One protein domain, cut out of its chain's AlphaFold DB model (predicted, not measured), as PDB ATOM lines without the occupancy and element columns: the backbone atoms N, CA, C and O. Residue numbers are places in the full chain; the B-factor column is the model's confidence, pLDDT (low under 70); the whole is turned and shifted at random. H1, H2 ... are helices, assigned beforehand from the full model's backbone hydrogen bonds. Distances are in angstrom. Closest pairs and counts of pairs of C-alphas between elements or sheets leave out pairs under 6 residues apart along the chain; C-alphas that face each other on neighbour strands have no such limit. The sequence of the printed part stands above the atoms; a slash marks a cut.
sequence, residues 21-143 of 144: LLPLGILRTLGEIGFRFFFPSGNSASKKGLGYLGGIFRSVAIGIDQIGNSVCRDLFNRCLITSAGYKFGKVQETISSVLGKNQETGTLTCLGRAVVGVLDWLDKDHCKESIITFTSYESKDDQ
ATOM      1  N   LEU A  21     171.521  93.555 167.864       89.50
ATOM      2  CA  LEU A  21     171.976  93.798 166.495       89.50
ATOM      3  C   LEU A  21     172.315  95.267 166.223       89.50
ATOM      4  O   LEU A  21     173.295  95.527 165.526       89.50
ATOM      5  N   LEU A  22     171.559  96.225 166.774       86.31
ATOM      6  CA  LEU A  22     171.851  97.651 166.587       86.31
ATOM      7  C   LEU A  22     173.226  98.047 167.150       86.31
ATOM      8  O   LEU A  22     174.017  98.619 166.394       86.31
ATOM      9  N   PRO A  23     173.582  97.731 168.414       86.62
ATOM     10  CA  PRO A  23     174.905  98.072 168.923       86.62
ATOM     11  C   PRO A  23     176.014  97.284 168.230       86.62
ATOM     12  O   PRO A  23     177.066  97.863 167.983       86.62
ATOM     13  N   LEU A  24     175.800  96.018 167.848       88.12
ATOM     14  CA  LEU A  24     176.789  95.267 167.062       88.12
ATOM     15  C   LEU A  24     177.050  95.918 165.698       88.12
ATOM     16  O   LEU A  24     178.205  96.044 165.285       88.12
ATOM     17  N   GLY A  25     175.993  96.371 165.018       85.12
ATOM     18  CA  GLY A  25     176.099  97.117 163.768       85.12
ATOM     19  C   GLY A  25     176.908  98.401 163.946       85.12
ATOM     20  O   GLY A  25     177.872  98.626 163.217       85.12
ATOM     21  N   ILE A  26     176.587  99.200 164.967       84.75
ATOM     22  CA  ILE A  26     177.316 100.439 165.271       84.75
ATOM     23  C   ILE A  26     178.780 100.138 165.634       84.75
ATOM     24  O   ILE A  26     179.684 100.753 165.071       84.75
ATOM     25  N   LEU A  27     179.046  99.156 166.498       86.75
ATOM     26  CA  LEU A  27     180.399  98.760 166.908       86.75
ATOM     27  C   LEU A  27     181.270  98.350 165.720       86.75
ATOM     28  O   LEU A  27     182.413  98.793 165.623       86.75
ATOM     29  N   ARG A  28     180.729  97.560 164.784       84.94
ATOM     30  CA  ARG A  28     181.438  97.200 163.549       84.94
ATOM     31  C   ARG A  28     181.851  98.444 162.768       84.94
ATOM     32  O   ARG A  28     182.992  98.542 162.325       84.94
ATOM     33  N   THR A  29     180.944  99.408 162.628       80.19
ATOM     34  CA  THR A  29     181.212 100.635 161.861       80.19
ATOM     35  C   THR A  29     182.247 101.523 162.539       80.19
ATOM     36  O   THR A  29     183.139 102.045 161.872       80.19
ATOM     37  N   LEU A  30     182.201 101.628 163.869       83.38
ATOM     38  CA  LEU A  30     183.223 102.320 164.649       83.38
ATOM     39  C   LEU A  30     184.581 101.625 164.525       83.38
ATOM     40  O   LEU A  30     185.594 102.306 164.384       83.38
ATOM     41  N   GLY A  31     184.606 100.291 164.504       84.19
ATOM     42  CA  GLY A  31     185.810  99.504 164.241       84.19
ATOM     43  C   GLY A  31     186.410  99.788 162.862       84.19
ATOM     44  O   GLY A  31     187.610 100.028 162.754       84.19
ATOM     45  N   GLU A  32     185.588  99.842 161.810       79.62
ATOM     46  CA  GLU A  32     186.039 100.188 160.453       79.62
ATOM     47  C   GLU A  32     186.586 101.623 160.367       79.62
ATOM     48  O   GLU A  32     187.590 101.868 159.694       79.62
ATOM     49  N   ILE A  33     185.960 102.575 161.065       77.81
ATOM     50  CA  ILE A  33     186.438 103.963 161.149       77.81
ATOM     51  C   ILE A  33     187.756 104.031 161.927       77.81
ATOM     52  O   ILE A  33     188.703 104.660 161.458       77.81
ATOM     53  N   GLY A  34     187.841 103.356 163.076       79.56
ATOM     54  CA  GLY A  34     189.040 103.304 163.911       79.56
ATOM     55  C   GLY A  34     190.226 102.670 163.186       79.56
ATOM     56  O   GLY A  34     191.319 103.231 163.189       79.56
ATOM     57  N   PHE A  35     190.003 101.561 162.473       80.94
ATOM     58  CA  PHE A  35     191.024 100.921 161.645       80.94
ATOM     59  C   PHE A  35     191.535 101.859 160.542       80.94
ATOM     60  O   PHE A  35     192.741 101.988 160.346       80.94
ATOM     61  N   ARG A  36     190.637 102.582 159.858       71.69
ATOM     62  CA  ARG A  36     191.007 103.579 158.834       71.69
ATOM     63  C   ARG A  36     191.711 104.810 159.407       71.69
ATOM     64  O   ARG A  36     192.464 105.455 158.684       71.69
ATOM     65  N   PHE A  37     191.460 105.151 160.669       71.31
ATOM     66  CA  PHE A  37     192.162 106.228 161.365       71.31
ATOM     67  C   PHE A  37     193.598 105.819 161.726       71.31
ATOM     68  O   PHE A  37     194.518 106.611 161.549       71.31
ATOM     69  N   PHE A  38     193.798 104.571 162.170       73.62
ATOM     70  CA  PHE A  38     195.120 104.012 162.483       73.62
ATOM     71  C   PHE A  38     195.964 103.682 161.242       73.62
ATOM     72  O   PHE A  38     197.185 103.814 161.290       73.62
ATOM     73  N   PHE A  39     195.335 103.299 160.127       70.88
ATOM     74  CA  PHE A  39     195.984 103.096 158.826       70.88
ATOM     75  C   PHE A  39     195.516 104.168 157.826       70.88
ATOM     76  O   PHE A  39     194.651 103.900 156.983       70.88
ATOM     77  N   PRO A  40     196.042 105.405 157.918       63.12
ATOM     78  CA  PRO A  40     195.557 106.532 157.135       63.12
ATOM     79  C   PRO A  40     195.911 106.376 155.649       63.12
ATOM     80  O   PRO A  40     196.991 106.743 155.199       63.12
ATOM     81  N   SER A  41     194.956 105.895 154.855       61.12
ATOM     82  CA  SER A  41     195.010 105.908 153.386       61.12
ATOM     83  C   SER A  41     194.284 107.143 152.812       61.12
ATOM     84  O   SER A  41     193.417 107.025 151.943       61.12
ATOM     85  N   GLY A  42     194.620 108.340 153.323       61.12
ATOM     86  CA  GLY A  42     194.175 109.655 152.822       61.12
ATOM     87  C   GLY A  42     192.935 110.289 153.493       61.12
ATOM     88  O   GLY A  42     192.046 109.609 154.007       61.12
ATOM     89  N   ASN A  43     192.829 111.628 153.422       60.56
ATOM     90  CA  ASN A  43     191.799 112.467 154.081       60.56
ATOM     91  C   ASN A  43     190.337 112.194 153.653       60.56
ATOM     92  O   ASN A  43     189.393 112.647 154.303       60.56
ATOM     93  N   SER A  44     190.124 111.448 152.568       59.72
ATOM     94  CA  SER A  44     188.790 111.107 152.054       59.72
ATOM     95  C   SER A  44     188.101 110.000 152.875       59.72
ATOM     96  O   SER A  44     186.874 109.894 152.885       59.72
ATOM     97  N   ALA A  45     188.870 109.195 153.620       59.50
ATOM     98  CA  ALA A  45     188.347 108.070 154.397       59.50
ATOM     99  C   ALA A  45     187.492 108.504 155.606       59.50
ATOM    100  O   ALA A  45     186.461 107.886 155.877       59.50
ATOM    101  N   SER A  46     187.865 109.595 156.285       60.44
ATOM    102  CA  SER A  46     187.136 110.114 157.457       60.44
ATOM    103  C   SER A  46     185.790 110.750 157.077       60.44
ATOM    104  O   SER A  46     184.762 110.455 157.690       60.44
ATOM    105  N   LYS A  47     185.741 111.522 155.976       64.25
ATOM    106  CA  LYS A  47     184.480 112.085 155.453       64.25
ATOM    107  C   LYS A  47     183.479 110.997 155.044       64.25
ATOM    108  O   LYS A  47     182.286 111.145 155.293       64.25
ATOM    109  N   LYS A  48     183.960 109.885 154.470       68.31
ATOM    110  CA  LYS A  48     183.118 108.722 154.137       68.31
ATOM    111  C   LYS A  48     182.553 108.033 155.386       68.31
ATOM    112  O   LYS A  48     181.394 107.636 155.371       68.31
ATOM    113  N   GLY A  49     183.338 107.924 156.461       69.44
ATOM    114  CA  GLY A  49     182.883 107.356 157.737       69.44
ATOM    115  C   GLY A  49     181.796 108.196 158.418       69.44
ATOM    116  O   GLY A  49     180.759 107.664 158.804       69.44
ATOM    117  N   LEU A  50     181.994 109.517 158.493       71.81
ATOM    118  CA  LEU A  50     181.002 110.455 159.039       71.81
ATOM    119  C   LEU A  50     179.696 110.456 158.235       71.81
ATOM    120  O   LEU A  50     178.615 110.420 158.822       71.81
ATOM    121  N   GLY A  51     179.784 110.440 156.902       74.81
ATOM    122  CA  GLY A  51     178.604 110.338 156.039       74.81
ATOM    123  C   GLY A  51     177.817 109.044 156.263       74.81
ATOM    124  O   GLY A  51     176.588 109.067 156.295       74.81
ATOM    125  N   TYR A  52     178.511 107.925 156.482       75.56
ATOM    126  CA  TYR A  52     177.875 106.637 156.755       75.56
ATOM    127  C   TYR A  52     177.156 106.607 158.115       75.56
ATOM    128  O   TYR A  52     175.999 106.196 158.186       75.56
ATOM    129  N   LEU A  53     177.796 107.113 159.179       76.81
ATOM    130  CA  LEU A  53     177.170 107.279 160.500       76.81
ATOM    131  C   LEU A  53     175.922 108.169 160.429       76.81
ATOM    132  O   LEU A  53     174.878 107.811 160.972       76.81
ATOM    133  N   GLY A  54     176.004 109.288 159.703       80.75
ATOM    134  CA  GLY A  54     174.848 110.146 159.438       80.75
ATOM    135  C   GLY A  54     173.708 109.392 158.746       80.75
ATOM    136  O   GLY A  54     172.547 109.546 159.124       80.75
ATOM    137  N   GLY A  55     174.030 108.515 157.790       80.12
ATOM    138  CA  GLY A  55     173.058 107.641 157.133       80.12
ATOM    139  C   GLY A  55     172.367 106.665 158.093       80.12
ATOM    140  O   GLY A  55     171.151 106.484 158.003       80.12
ATOM    141  N   ILE A  56     173.103 106.084 159.048       80.56
ATOM    142  CA  ILE A  56     172.532 105.197 160.078       80.56
ATOM    143  C   ILE A  56     171.558 105.972 160.962       80.56
ATOM    144  O   ILE A  56     170.410 105.554 161.106       80.56
ATOM    145  N   PHE A  57     171.982 107.111 161.520       83.50
ATOM    146  CA  PHE A  57     171.113 107.920 162.378       83.50
ATOM    147  C   PHE A  57     169.851 108.367 161.645       83.50
ATOM    148  O   PHE A  57     168.756 108.267 162.197       83.50
ATOM    149  N   ARG A  58     169.982 108.773 160.377       83.75
ATOM    150  CA  ARG A  58     168.837 109.122 159.532       83.75
ATOM    151  C   ARG A  58     167.893 107.939 159.323       83.75
ATOM    152  O   ARG A  58     166.684 108.110 159.423       83.75
ATOM    153  N   SER A  59     168.427 106.745 159.073       82.75
ATOM    154  CA  SER A  59     167.620 105.530 158.883       82.75
ATOM    155  C   SER A  59     166.851 105.154 160.150       82.75
ATOM    156  O   SER A  59     165.672 104.820 160.083       82.75
ATOM    157  N   VAL A  60     167.497 105.263 161.314       85.81
ATOM    158  CA  VAL A  60     166.856 105.024 162.614       85.81
ATOM    159  C   VAL A  60     165.759 106.054 162.878       85.81
ATOM    160  O   VAL A  60     164.660 105.671 163.270       85.81
ATOM    161  N   ALA A  61     166.020 107.339 162.619       87.38
ATOM    162  CA  ALA A  61     165.028 108.400 162.784       87.38
ATOM    163  C   ALA A  61     163.786 108.160 161.910       87.38
ATOM    164  O   ALA A  61     162.672 108.189 162.426       87.38
ATOM    165  N   ILE A  62     163.975 107.832 160.624       86.69
ATOM    166  CA  ILE A  62     162.876 107.499 159.702       86.69
ATOM    167  C   ILE A  62     162.085 106.284 160.205       86.69
ATOM    168  O   ILE A  62     160.858 106.317 160.210       86.69
ATOM    169  N   GLY A  63     162.767 105.227 160.656       87.44
ATOM    170  CA  GLY A  63     162.102 104.024 161.159       87.44
ATOM    171  C   GLY A  63     161.258 104.292 162.408       87.44
ATOM    172  O   GLY A  63     160.119 103.836 162.491       87.44
ATOM    173  N   ILE A  64     161.781 105.069 163.362       89.38
ATOM    174  CA  ILE A  64     161.028 105.486 164.556       89.38
ATOM    175  C   ILE A  64     159.799 106.305 164.153       89.38
ATOM    176  O   ILE A  64     158.714 106.081 164.686       89.38
ATOM    177  N   ASP A  65     159.955 107.213 163.195       89.69
ATOM    178  CA  ASP A  65     158.879 108.067 162.703       89.69
ATOM    179  C   ASP A  65     157.758 107.248 162.023       89.69
ATOM    180  O   ASP A  65     156.577 107.388 162.345       89.69
ATOM    181  N   GLN A  66     158.116 106.283 161.170       91.31
ATOM    182  CA  GLN A  66     157.165 105.356 160.536       91.31
ATOM    183  C   GLN A  66     156.424 104.475 161.553       91.31
ATOM    184  O   GLN A  66     155.200 104.314 161.481       91.31
ATOM    185  N   ILE A  67     157.145 103.925 162.539       90.88
ATOM    186  CA  ILE A  67     156.535 103.151 163.630       90.88
ATOM    187  C   ILE A  67     155.576 104.043 164.421       90.88
ATOM    188  O   ILE A  67     154.454 103.628 164.712       90.88
ATOM    189  N   GLY A  68     155.982 105.278 164.725       91.56
ATOM    190  CA  GLY A  68     155.155 106.263 165.411       91.56
ATOM    191  C   GLY A  68     153.855 106.556 164.662       91.56
ATOM    192  O   GLY A  68     152.787 106.513 165.273       91.56
ATOM    193  N   ASN A  69     153.906 106.765 163.343       93.25
ATOM    194  CA  ASN A  69     152.713 106.951 162.510       93.25
ATOM    195  C   ASN A  69     151.751 105.753 162.606       93.25
ATOM    196  O   ASN A  69     150.539 105.932 162.742       93.25
ATOM    197  N   SER A  70     152.281 104.528 162.563       90.88
ATOM    198  CA  SER A  70     151.463 103.314 162.615       90.88
ATOM    199  C   SER A  70     150.857 103.057 164.000       90.88
ATOM    200  O   SER A  70     149.653 102.822 164.111       90.88
ATOM    201  N   VAL A  71     151.669 103.135 165.059       90.62
ATOM    202  CA  VAL A  71     151.279 102.789 166.436       90.62
ATOM    203  C   VAL A  71     150.404 103.872 167.063       90.62
ATOM    204  O   VAL A  71     149.380 103.567 167.671       90.62
ATOM    205  N   CYS A  72     150.760 105.145 166.884       91.56
ATOM    206  CA  CYS A  72     150.049 106.275 167.488       91.56
ATOM    207  C   CYS A  72     148.912 106.810 166.604       91.56
ATOM    208  O   CYS A  72     148.383 107.892 166.870       91.56
ATOM    209  N   ARG A  73     148.499 106.057 165.574       92.69
ATOM    210  CA  ARG A  73     147.488 106.475 164.591       92.69
ATOM    211  C   ARG A  73     146.215 107.027 165.218       92.69
ATOM    212  O   ARG A  73     145.715 108.052 164.772       92.69
ATOM    213  N   ASP A  74     145.680 106.376 166.245       91.75
ATOM    214  CA  ASP A  74     144.387 106.757 166.817       91.75
ATOM    215  C   ASP A  74     144.495 108.046 167.630       91.75
ATOM    216  O   ASP A  74     143.576 108.864 167.612       91.75
ATOM    217  N   LEU A  75     145.638 108.258 168.288       92.94
ATOM    218  CA  LEU A  75     145.951 109.501 168.981       92.94
ATOM    219  C   LEU A  75     146.115 110.644 167.973       92.94
ATOM    220  O   LEU A  75     145.449 111.672 168.083       92.94
ATOM    221  N   PHE A  76     146.956 110.456 166.956       94.31
ATOM    222  CA  PHE A  76     147.258 111.502 165.980       94.31
ATOM    223  C   PHE A  76     146.059 111.859 165.102       94.31
ATOM    224  O   PHE A  76     145.789 113.042 164.897       94.31
ATOM    225  N   ASN A  77     145.267 110.870 164.679       94.06
ATOM    226  CA  ASN A  77     144.035 111.105 163.923       94.06
ATOM    227  C   ASN A  77     142.993 111.916 164.706       94.06
ATOM    228  O   ASN A  77     142.178 112.601 164.099       94.06
ATOM    229  N   ARG A  78     142.992 111.835 166.042       93.19
ATOM    230  CA  ARG A  78     142.061 112.592 166.894       93.19
ATOM    231  C   ARG A  78     142.593 113.971 167.263       93.19
ATOM    232  O   ARG A  78     141.818 114.916 167.359       93.19
ATOM    233  N   CYS A  79     143.894 114.077 167.524       93.69
ATOM    234  CA  CYS A  79     144.486 115.283 168.091       93.69
ATOM    235  C   CYS A  79     145.068 116.231 167.036       93.69
ATOM    236  O   CYS A  79     145.025 117.445 167.240       93.69
ATOM    237  N   LEU A  80     145.620 115.717 165.931       94.44
ATOM    238  CA  LEU A  80     146.452 116.502 165.007       94.44
ATOM    239  C   LEU A  80     145.745 116.887 163.702       94.44
ATOM    240  O   LEU A  80     146.114 117.886 163.085       94.44
ATOM    241  N   ILE A  81     144.717 116.144 163.294       95.25
ATOM    242  CA  ILE A  81     143.973 116.391 162.050       95.25
ATOM    243  C   ILE A  81     142.471 116.517 162.302       95.25
ATOM    244  O   ILE A  81     141.945 116.043 163.308       95.25
ATOM    245  N   THR A  82     141.780 117.190 161.390       92.94
ATOM    246  CA  THR A  82     140.319 117.243 161.363       92.94
ATOM    247  C   THR A  82     139.746 115.960 160.756       92.94
ATOM    248  O   THR A  82     140.455 115.160 160.146       92.94
ATOM    249  N   SER A  83     138.433 115.757 160.882       88.75
ATOM    250  CA  SER A  83     137.743 114.573 160.344       88.75
ATOM    251  C   SER A  83     137.855 114.413 158.821       88.75
ATOM    252  O   SER A  83     137.721 113.294 158.327       88.75
ATOM    253  N   ALA A  84     138.108 115.504 158.091       90.62
ATOM    254  CA  ALA A  84     138.309 115.518 156.643       90.62
ATOM    255  C   ALA A  84     139.780 115.309 156.222       90.62
ATOM    256  O   ALA A  84     140.072 115.291 155.029       90.62
ATOM    257  N   GLY A  85     140.705 115.184 157.180       89.62
ATOM    258  CA  GLY A  85     142.139 115.081 156.920       89.62
ATOM    259  C   GLY A  85     142.618 113.710 156.442       89.62
ATOM    260  O   GLY A  85     141.970 112.678 156.646       89.62
ATOM    261  N   TYR A  86     143.805 113.702 155.835       93.88
ATOM    262  CA  TYR A  86     144.530 112.484 155.479       93.88
ATOM    263  C   TYR A  86     144.997 111.762 156.750       93.88
ATOM    264  O   TYR A  86     145.616 112.370 157.624       93.88
ATOM    265  N   LYS A  87     144.682 110.470 156.878       92.94
ATOM    266  CA  LYS A  87     144.806 109.736 158.146       92.94
ATOM    267  C   LYS A  87     146.203 109.156 158.373       92.94
ATOM    268  O   LYS A  87     146.789 108.566 157.473       92.94
ATOM    269  N   PHE A  88     146.654 109.210 159.624       94.31
ATOM    270  CA  PHE A  88     147.796 108.455 160.141       94.31
ATOM    271  C   PHE A  88     147.508 106.947 160.157       94.31
ATOM    272  O   PHE A  88     146.357 106.524 160.343       94.31
ATOM    273  N   GLY A  89     148.567 106.140 160.040       88.25
ATOM    274  CA  GLY A  89     148.513 104.688 160.238       88.25
ATOM    275  C   GLY A  89     149.156 103.822 159.152       88.25
ATOM    276  O   GLY A  89     149.180 102.600 159.310       88.25
ATOM    277  N   LYS A  90     149.663 104.407 158.061       89.69
ATOM    278  CA  LYS A  90     150.329 103.661 156.985       89.69
ATOM    279  C   LYS A  90     151.744 103.248 157.418       89.69
ATOM    280  O   LYS A  90     152.573 104.091 157.729       89.69
ATOM    281  N   VAL A  91     152.019 101.939 157.421       77.06
ATOM    282  CA  VAL A  91     153.210 101.305 158.046       77.06
ATOM    283  C   VAL A  91     154.560 101.776 157.470       77.06
ATOM    284  O   VAL A  91     155.583 101.620 158.124       77.06
ATOM    285  N   GLN A  92     154.578 102.387 156.282       85.12
ATOM    286  CA  GLN A  92     155.797 102.906 155.638       85.12
ATOM    287  C   GLN A  92     155.818 104.434 155.499       85.12
ATOM    288  O   GLN A  92     156.728 104.997 154.893       85.12
ATOM    289  N   GLU A  93     154.823 105.125 156.046       89.25
ATOM    290  CA  GLU A  93     154.714 106.577 155.951       89.25
ATOM    291  C   GLU A  93     155.138 107.229 157.265       89.25
ATOM    292  O   GLU A  93     154.805 106.731 158.340       89.25
ATOM    293  N   THR A  94     155.880 108.332 157.189       92.31
ATOM    294  CA  THR A  94     156.339 109.084 158.363       92.31
ATOM    295  C   THR A  94     155.241 109.995 158.918       92.31
ATOM    296  O   THR A  94     154.339 110.410 158.185       92.31
ATOM    297  N   ILE A  95     155.319 110.361 160.206       92.00
ATOM    298  CA  ILE A  95     154.396 111.336 160.816       92.00
ATOM    299  C   ILE A  95     154.516 112.672 160.078       92.00
ATOM    300  O   ILE A  95     153.498 113.294 159.768       92.00
ATOM    301  N   SER A  96     155.743 113.088 159.748       90.88
ATOM    302  CA  SER A  96     156.026 114.329 159.018       90.88
ATOM    303  C   SER A  96     155.368 114.382 157.633       90.88
ATOM    304  O   SER A  96     154.846 115.427 157.253       90.88
ATOM    305  N   SER A  97     155.314 113.261 156.904       90.69
ATOM    306  CA  SER A  97     154.669 113.182 155.586       90.69
ATOM    307  C   SER A  97     153.150 113.348 155.688       90.69
ATOM    308  O   SER A  97     152.553 114.151 154.967       90.69
ATOM    309  N   VAL A  98     152.517 112.669 156.654       92.31
ATOM    310  CA  VAL A  98     151.075 112.814 156.920       92.31
ATOM    311  C   VAL A  98     150.745 114.243 157.350       92.31
ATOM    312  O   VAL A  98     149.785 114.836 156.853       92.31
ATOM    313  N   LEU A  99     151.540 114.820 158.254       93.31
ATOM    314  CA  LEU A  99     151.368 116.201 158.695       93.31
ATOM    315  C   LEU A  99     151.519 117.192 157.538       93.31
ATOM    316  O   LEU A  99     150.684 118.085 157.413       93.31
ATOM    317  N   GLY A 100     152.505 116.996 156.660       91.62
ATOM    318  CA  GLY A 100     152.703 117.809 155.462       91.62
ATOM    319  C   GLY A 100     151.504 117.765 154.509       91.62
ATOM    320  O   GLY A 100     150.991 118.810 154.116       91.62
ATOM    321  N   LYS A 101     150.964 116.576 154.204       92.31
ATOM    322  CA  LYS A 101     149.756 116.441 153.360       92.31
ATOM    323  C   LYS A 101     148.555 117.189 153.948       92.31
ATOM    324  O   LYS A 101     147.777 117.819 153.230       92.31
ATOM    325  N   ASN A 102     148.401 117.137 155.270       93.31
ATOM    326  CA  ASN A 102     147.342 117.864 155.974       93.31
ATOM    327  C   ASN A 102     147.624 119.375 156.085       93.31
ATOM    328  O   ASN A 102     146.687 120.164 156.200       93.31
ATOM    329  N   GLN A 103     148.891 119.797 156.041       92.44
ATOM    330  CA  GLN A 103     149.287 121.205 155.960       92.44
ATOM    331  C   GLN A 103     148.876 121.800 154.611       92.44
ATOM    332  O   GLN A 103     148.259 122.862 154.590       92.44
ATOM    333  N   GLU A 104     149.145 121.094 153.507       91.00
ATOM    334  CA  GLU A 104     148.779 121.522 152.147       91.00
ATOM    335  C   GLU A 104     147.263 121.589 151.936       91.00
ATOM    336  O   GLU A 104     146.755 122.506 151.294       91.00
ATOM    337  N   THR A 105     146.526 120.645 152.520       90.81
ATOM    338  CA  THR A 105     145.059 120.580 152.421       90.81
ATOM    339  C   THR A 105     144.333 121.401 153.491       90.81
ATOM    340  O   THR A 105     143.107 121.501 153.471       90.81
ATOM    341  N   GLY A 106     145.063 122.018 154.428       91.19
ATOM    342  CA  GLY A 106     144.496 122.860 155.485       91.19
ATOM    343  C   GLY A 106     143.695 122.104 156.554       91.19
ATOM    344  O   GLY A 106     142.981 122.727 157.342       91.19
ATOM    345  N   THR A 107     143.823 120.779 156.625       94.25
ATOM    346  CA  THR A 107     143.064 119.881 157.514       94.25
ATOM    347  C   THR A 107     143.755 119.605 158.852       94.25
ATOM    348  O   THR A 107     143.341 118.716 159.596       94.25
ATOM    349  N   LEU A 108     144.793 120.365 159.208       93.81
ATOM    350  CA  LEU A 108     145.417 120.306 160.533       93.81
ATOM    351  C   LEU A 108     144.570 121.004 161.605       93.81
ATOM    352  O   LEU A 108     144.013 122.085 161.387       93.81
ATOM    353  N   THR A 109     144.556 120.426 162.805       94.62
ATOM    354  CA  THR A 109     144.060 121.097 164.016       94.62
ATOM    355  C   THR A 109     145.049 122.168 164.489       94.62
ATOM    356  O   THR A 109     146.168 122.276 163.987       94.62
ATOM    357  N   CYS A 110     144.674 122.954 165.504       92.12
ATOM    358  CA  CYS A 110     145.595 123.901 166.143       92.12
ATOM    359  C   CYS A 110     146.860 123.201 166.680       92.12
ATOM    360  O   CYS A 110     147.974 123.659 166.433       92.12
ATOM    361  N   LEU A 111     146.691 122.042 167.330       92.88
ATOM    362  CA  LEU A 111     147.812 121.228 167.808       92.88
ATOM    363  C   LEU A 111     148.647 120.685 166.645       92.88
ATOM    364  O   LEU A 111     149.870 120.764 166.694       92.88
ATOM    365  N   GLY A 112     148.006 120.199 165.578       91.62
ATOM    366  CA  GLY A 112     148.703 119.742 164.373       91.62
ATOM    367  C   GLY A 112     149.580 120.829 163.752       91.62
ATOM    368  O   GLY A 112     150.738 120.576 163.435       91.62
ATOM    369  N   ARG A 113     149.072 122.065 163.655       92.38
ATOM    370  CA  ARG A 113     149.849 123.215 163.159       92.38
ATOM    371  C   ARG A 113     151.020 123.569 164.069       92.38
ATOM    372  O   ARG A 113     152.084 123.900 163.561       92.38
ATOM    373  N   ALA A 114     150.844 123.488 165.389       93.31
ATOM    374  CA  ALA A 114     151.935 123.720 166.331       93.31
ATOM    375  C   ALA A 114     153.055 122.680 166.163       93.31
ATOM    376  O   ALA A 114     154.223 123.050 166.101       93.31
ATOM    377  N   VAL A 115     152.702 121.396 166.018       92.44
ATOM    378  CA  VAL A 115     153.674 120.316 165.777       92.44
ATOM    379  C   VAL A 115     154.419 120.531 164.459       92.44
ATOM    380  O   VAL A 115     155.645 120.463 164.442       92.44
ATOM    381  N   VAL A 116     153.705 120.854 163.379       91.50
ATOM    382  CA  VAL A 116     154.321 121.193 162.086       91.50
ATOM    383  C   VAL A 116     155.267 122.384 162.211       91.50
ATOM    384  O   VAL A 116     156.382 122.321 161.712       91.50
ATOM    385  N   GLY A 117     154.874 123.431 162.939       88.31
ATOM    386  CA  GLY A 117     155.732 124.593 163.169       88.31
ATOM    387  C   GLY A 117     157.033 124.252 163.900       88.31
ATOM    388  O   GLY A 117     158.075 124.809 163.571       88.31
ATOM    389  N   VAL A 118     157.001 123.319 164.857       90.00
ATOM    390  CA  VAL A 118     158.219 122.835 165.534       90.00
ATOM    391  C   VAL A 118     159.103 122.038 164.574       90.00
ATOM    392  O   VAL A 118     160.316 122.237 164.567       90.00
ATOM    393  N   LEU A 119     158.515 121.163 163.755       87.62
ATOM    394  CA  LEU A 119     159.259 120.369 162.774       87.62
ATOM    395  C   LEU A 119     159.920 121.259 161.714       87.62
ATOM    396  O   LEU A 119     161.117 121.123 161.480       87.62
ATOM    397  N   ASP A 120     159.173 122.214 161.160       88.00
ATOM    398  CA  ASP A 120     159.671 123.164 160.158       88.00
ATOM    399  C   ASP A 120     160.695 124.163 160.746       88.00
ATOM    400  O   ASP A 120     161.482 124.759 160.009       88.00
ATOM    401  N   TRP A 121     160.698 124.369 162.070       87.81
ATOM    402  CA  TRP A 121     161.724 125.156 162.764       87.81
ATOM    403  C   TRP A 121     163.031 124.378 162.959       87.81
ATOM    404  O   TRP A 121     164.109 124.963 162.844       87.81
ATOM    405  N   LEU A 122     162.948 123.075 163.251       85.50
ATOM    406  CA  LEU A 122     164.118 122.201 163.400       85.50
ATOM    407  C   LEU A 122     164.810 121.936 162.060       85.50
ATOM    408  O   LEU A 122     166.038 121.924 161.994       85.50
ATOM    409  N   ASP A 123     164.025 121.724 161.009       80.38
ATOM    410  CA  ASP A 123     164.505 121.525 159.649       80.38
ATOM    411  C   ASP A 123     163.554 122.238 158.682       80.38
ATOM    412  O   ASP A 123     162.343 122.023 158.681       80.38
ATOM    413  N   LYS A 124     164.091 123.176 157.902       83.19
ATOM    414  CA  LYS A 124     163.259 124.100 157.133       83.19
ATOM    415  C   LYS A 124     162.504 123.337 156.043       83.19
ATOM    416  O   LYS A 124     163.126 122.668 155.227       83.19
ATOM    417  N   ASP A 125     161.179 123.492 156.016       80.00
ATOM    418  CA  ASP A 125     160.271 122.791 155.089       80.00
ATOM    419  C   ASP A 125     160.317 121.248 155.214       80.00
ATOM    420  O   ASP A 125     159.942 120.521 154.289       80.00
ATOM    421  N   HIS A 126     160.714 120.731 156.383       80.50
ATOM    422  CA  HIS A 126     160.854 119.299 156.651       80.50
ATOM    423  C   HIS A 126     159.601 118.483 156.320       80.50
ATOM    424  O   HIS A 126     159.691 117.382 155.763       80.50
ATOM    425  N   CYS A 127     158.416 119.012 156.646       79.00
ATOM    426  CA  CYS A 127     157.166 118.301 156.394       79.00
ATOM    427  C   CYS A 127     156.904 118.135 154.890       79.00
ATOM    428  O   CYS A 127     156.514 117.050 154.464       79.00
ATOM    429  N   LYS A 128     157.184 119.158 154.071       80.12
ATOM    430  CA  LYS A 128     156.989 119.107 152.610       80.12
ATOM    431  C   LYS A 128     157.977 118.161 151.934       80.12
ATOM    432  O   LYS A 128     157.577 117.315 151.137       80.12
ATOM    433  N   GLU A 129     159.252 118.230 152.310       81.12
ATOM    434  CA  GLU A 129     160.295 117.336 151.783       81.12
ATOM    435  C   GLU A 129     159.996 115.856 152.089       81.12
ATOM    436  O   GLU A 129     160.264 114.952 151.285       81.12
ATOM    437  N   SER A 130     159.362 115.599 153.236       79.25
ATOM    438  CA  SER A 130     158.928 114.260 153.640       79.25
ATOM    439  C   SER A 130     157.779 113.712 152.778       79.25
ATOM    440  O   SER A 130     157.697 112.498 152.568       79.25
ATOM    441  N   ILE A 131     156.918 114.571 152.215       79.75
ATOM    442  CA  ILE A 131     155.877 114.170 151.247       79.75
ATOM    443  C   ILE A 131     156.522 113.689 149.947       79.75
ATOM    444  O   ILE A 131     156.189 112.609 149.451       79.75
ATOM    445  N   ILE A 132     157.456 114.477 149.407       75.62
ATOM    446  CA  ILE A 132     158.143 114.186 148.140       75.62
ATOM    447  C   ILE A 132     158.902 112.867 148.256       75.62
ATOM    448  O   ILE A 132     158.761 111.979 147.412       75.62
ATOM    449  N   THR A 133     159.657 112.712 149.346       74.94
ATOM    450  CA  THR A 133     160.425 111.494 149.619       74.94
ATOM    451  C   THR A 133     159.509 110.274 149.652       74.94
ATOM    452  O   THR A 133     159.760 109.303 148.940       74.94
ATOM    453  N   PHE A 134     158.413 110.333 150.409       76.44
ATOM    454  CA  PHE A 134     157.461 109.231 150.508       76.44
ATOM    455  C   PHE A 134     156.813 108.879 149.157       76.44
ATOM    456  O   PHE A 134     156.811 107.720 148.749       76.44
ATOM    457  N   THR A 135     156.357 109.885 148.408       74.25
ATOM    458  CA  THR A 135     155.729 109.700 147.087       74.25
ATOM    459  C   THR A 135     156.698 109.068 146.076       74.25
ATOM    460  O   THR A 135     156.310 108.235 145.253       74.25
ATOM    461  N   SER A 136     157.990 109.405 146.160       70.69
ATOM    462  CA  SER A 136     159.035 108.809 145.316       70.69
ATOM    463  C   SER A 136     159.310 107.329 145.618       70.69
ATOM    464  O   SER A 136     159.780 106.605 144.741       70.69
ATOM    465  N   TYR A 137     159.030 106.871 146.843       74.25
ATOM    466  CA  TYR A 137     159.099 105.455 147.202       74.25
ATOM    467  C   TYR A 137     157.851 104.708 146.742       74.25
ATOM    468  O   TYR A 137     157.974 103.645 146.145       74.25
ATOM    469  N   GLU A 138     156.668 105.287 146.951       74.75
ATOM    470  CA  GLU A 138     155.398 104.662 146.569       74.75
ATOM    471  C   GLU A 138     155.294 104.440 145.052       74.75
ATOM    472  O   GLU A 138     155.015 103.335 144.603       74.75
ATOM    473  N   SER A 139     155.674 105.442 144.252       72.31
ATOM    474  CA  SER A 139     155.714 105.326 142.783       72.31
ATOM    475  C   SER A 139     156.688 104.269 142.245       72.31
ATOM    476  O   SER A 139     156.531 103.825 141.108       72.31
ATOM    477  N   LYS A 140     157.700 103.865 143.023       70.94
ATOM    478  CA  LYS A 140     158.617 102.774 142.655       70.94
ATOM    479  C   LYS A 140     158.076 101.397 143.026       70.94
ATOM    480  O   LYS A 140     158.443 100.432 142.363       70.94
ATOM    481  N   ASP A 141     157.260 101.309 144.072       65.75
ATOM    482  CA  ASP A 141     156.633 100.057 144.499       65.75
ATOM    483  C   ASP A 141     155.493  99.671 143.542       65.75
ATOM    484  O   ASP A 141     155.417  98.523 143.125       65.75
ATOM    485  N   ASP A 142     154.712 100.651 143.065       65.62
ATOM    486  CA  ASP A 142     153.625 100.444 142.087       65.62
ATOM    487  C   ASP A 142     154.100  99.955 140.700       65.62
ATOM    488  O   ASP A 142     153.303  99.461 139.904       65.62
ATOM    489  N   GLN A 143     155.389 100.111 140.373       58.62
ATOM    490  CA  GLN A 143     155.971  99.659 139.099       58.62
ATOM    491  C   GLN A 143     156.548  98.234 139.154       58.62
ATOM    492  O   GLN A 143     157.124  97.782 138.158       58.62
TER     493      GLN A 143
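What this domain is: This is residues 21 to 143 of the 144 residues of an uncharacterized protein of candidate division SR1 bacterium (UniProt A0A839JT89). A helical hairpin of H1 and the long H2 forms an arm that reaches away from a small head of four shorter helices, H3 to H6, in which H4 packs on the last part of H2, residues 65 to 69, and H5 and H6 pack on H4. In the head, H4 sits in the middle, touching H2, H5 and H6, whose lines all cross its own at large angles, while the turn of the arm, residues 38 to 44, sticks out free. The printed part has 123 residues with six named helices, H1 to H6 in chain order, and no named strand; the class is all helix. The whole is loose, with a radius of gyration of the C-alphas of 18.5 A, and spans 59 by 30 by 27 A, only just elongated.

Where its parts are: H1, residues 21 to 38, begins at C-alpha 21 (171.976, 93.798, 166.495) and is 25.6 A long. H2, residues 44 to 71, is the longest helix at 41.0 A, and begins at C-alpha 44 (188.790, 111.107, 152.054). H3 holds residues 73 to 79 and H4 residues 95 to 104. H5, residues 110 to 122, is 18.8 A long. H6, residues 126 to 141, is 23.1 A long and ends at C-alpha 141 (156.633, 100.057, 144.499).

How they stand to each other: H1 and H2 form a hairpin, opposite ways at a shallow tilt of 13 degrees. They touch through residues 29 to 37 of H1 and 45 to 53 of H2 alone, the closest C-alphas being those of Ile 33 and Gly 49, 6.0 A apart. H1 is apart from H3, H4, H5 and H6. H2 touches H4 with residues 65 to 69 alone, about perpendicular at 73 degrees; the closest C-alphas, of Asn 69 and Ile 95, are 5.0 A apart. H3 touches no helix; it is close to H2 but not clearly touching, with the C-alphas of Asn 69 and Phe 76 closest at 7.9 A. H4, the hub, touches H6 about perpendicular at 75 degrees, with the C-alphas of Gly 100 and Cys 127 closest at 4.6 A. H4 also touches H5, with the C-alphas of Leu 99 and Val 116 closest at 6.7 A. Every O i to N i+4 pair is within hydrogen-bond range in H1, H2, H3, H4 and H5; in H6, 11 of 12 are.

The domain as a whole: The C-alphas of Phe 39 and Ser 83, the two farthest apart, are 59.4 A apart. The printed part has no cut. The link from H3 to H4, residues 80 to 94, is long; the other four links are tight. Mean pLDDT of the printed part is 83.5, and residues 40 to 49 and 141 to 143 are under 70.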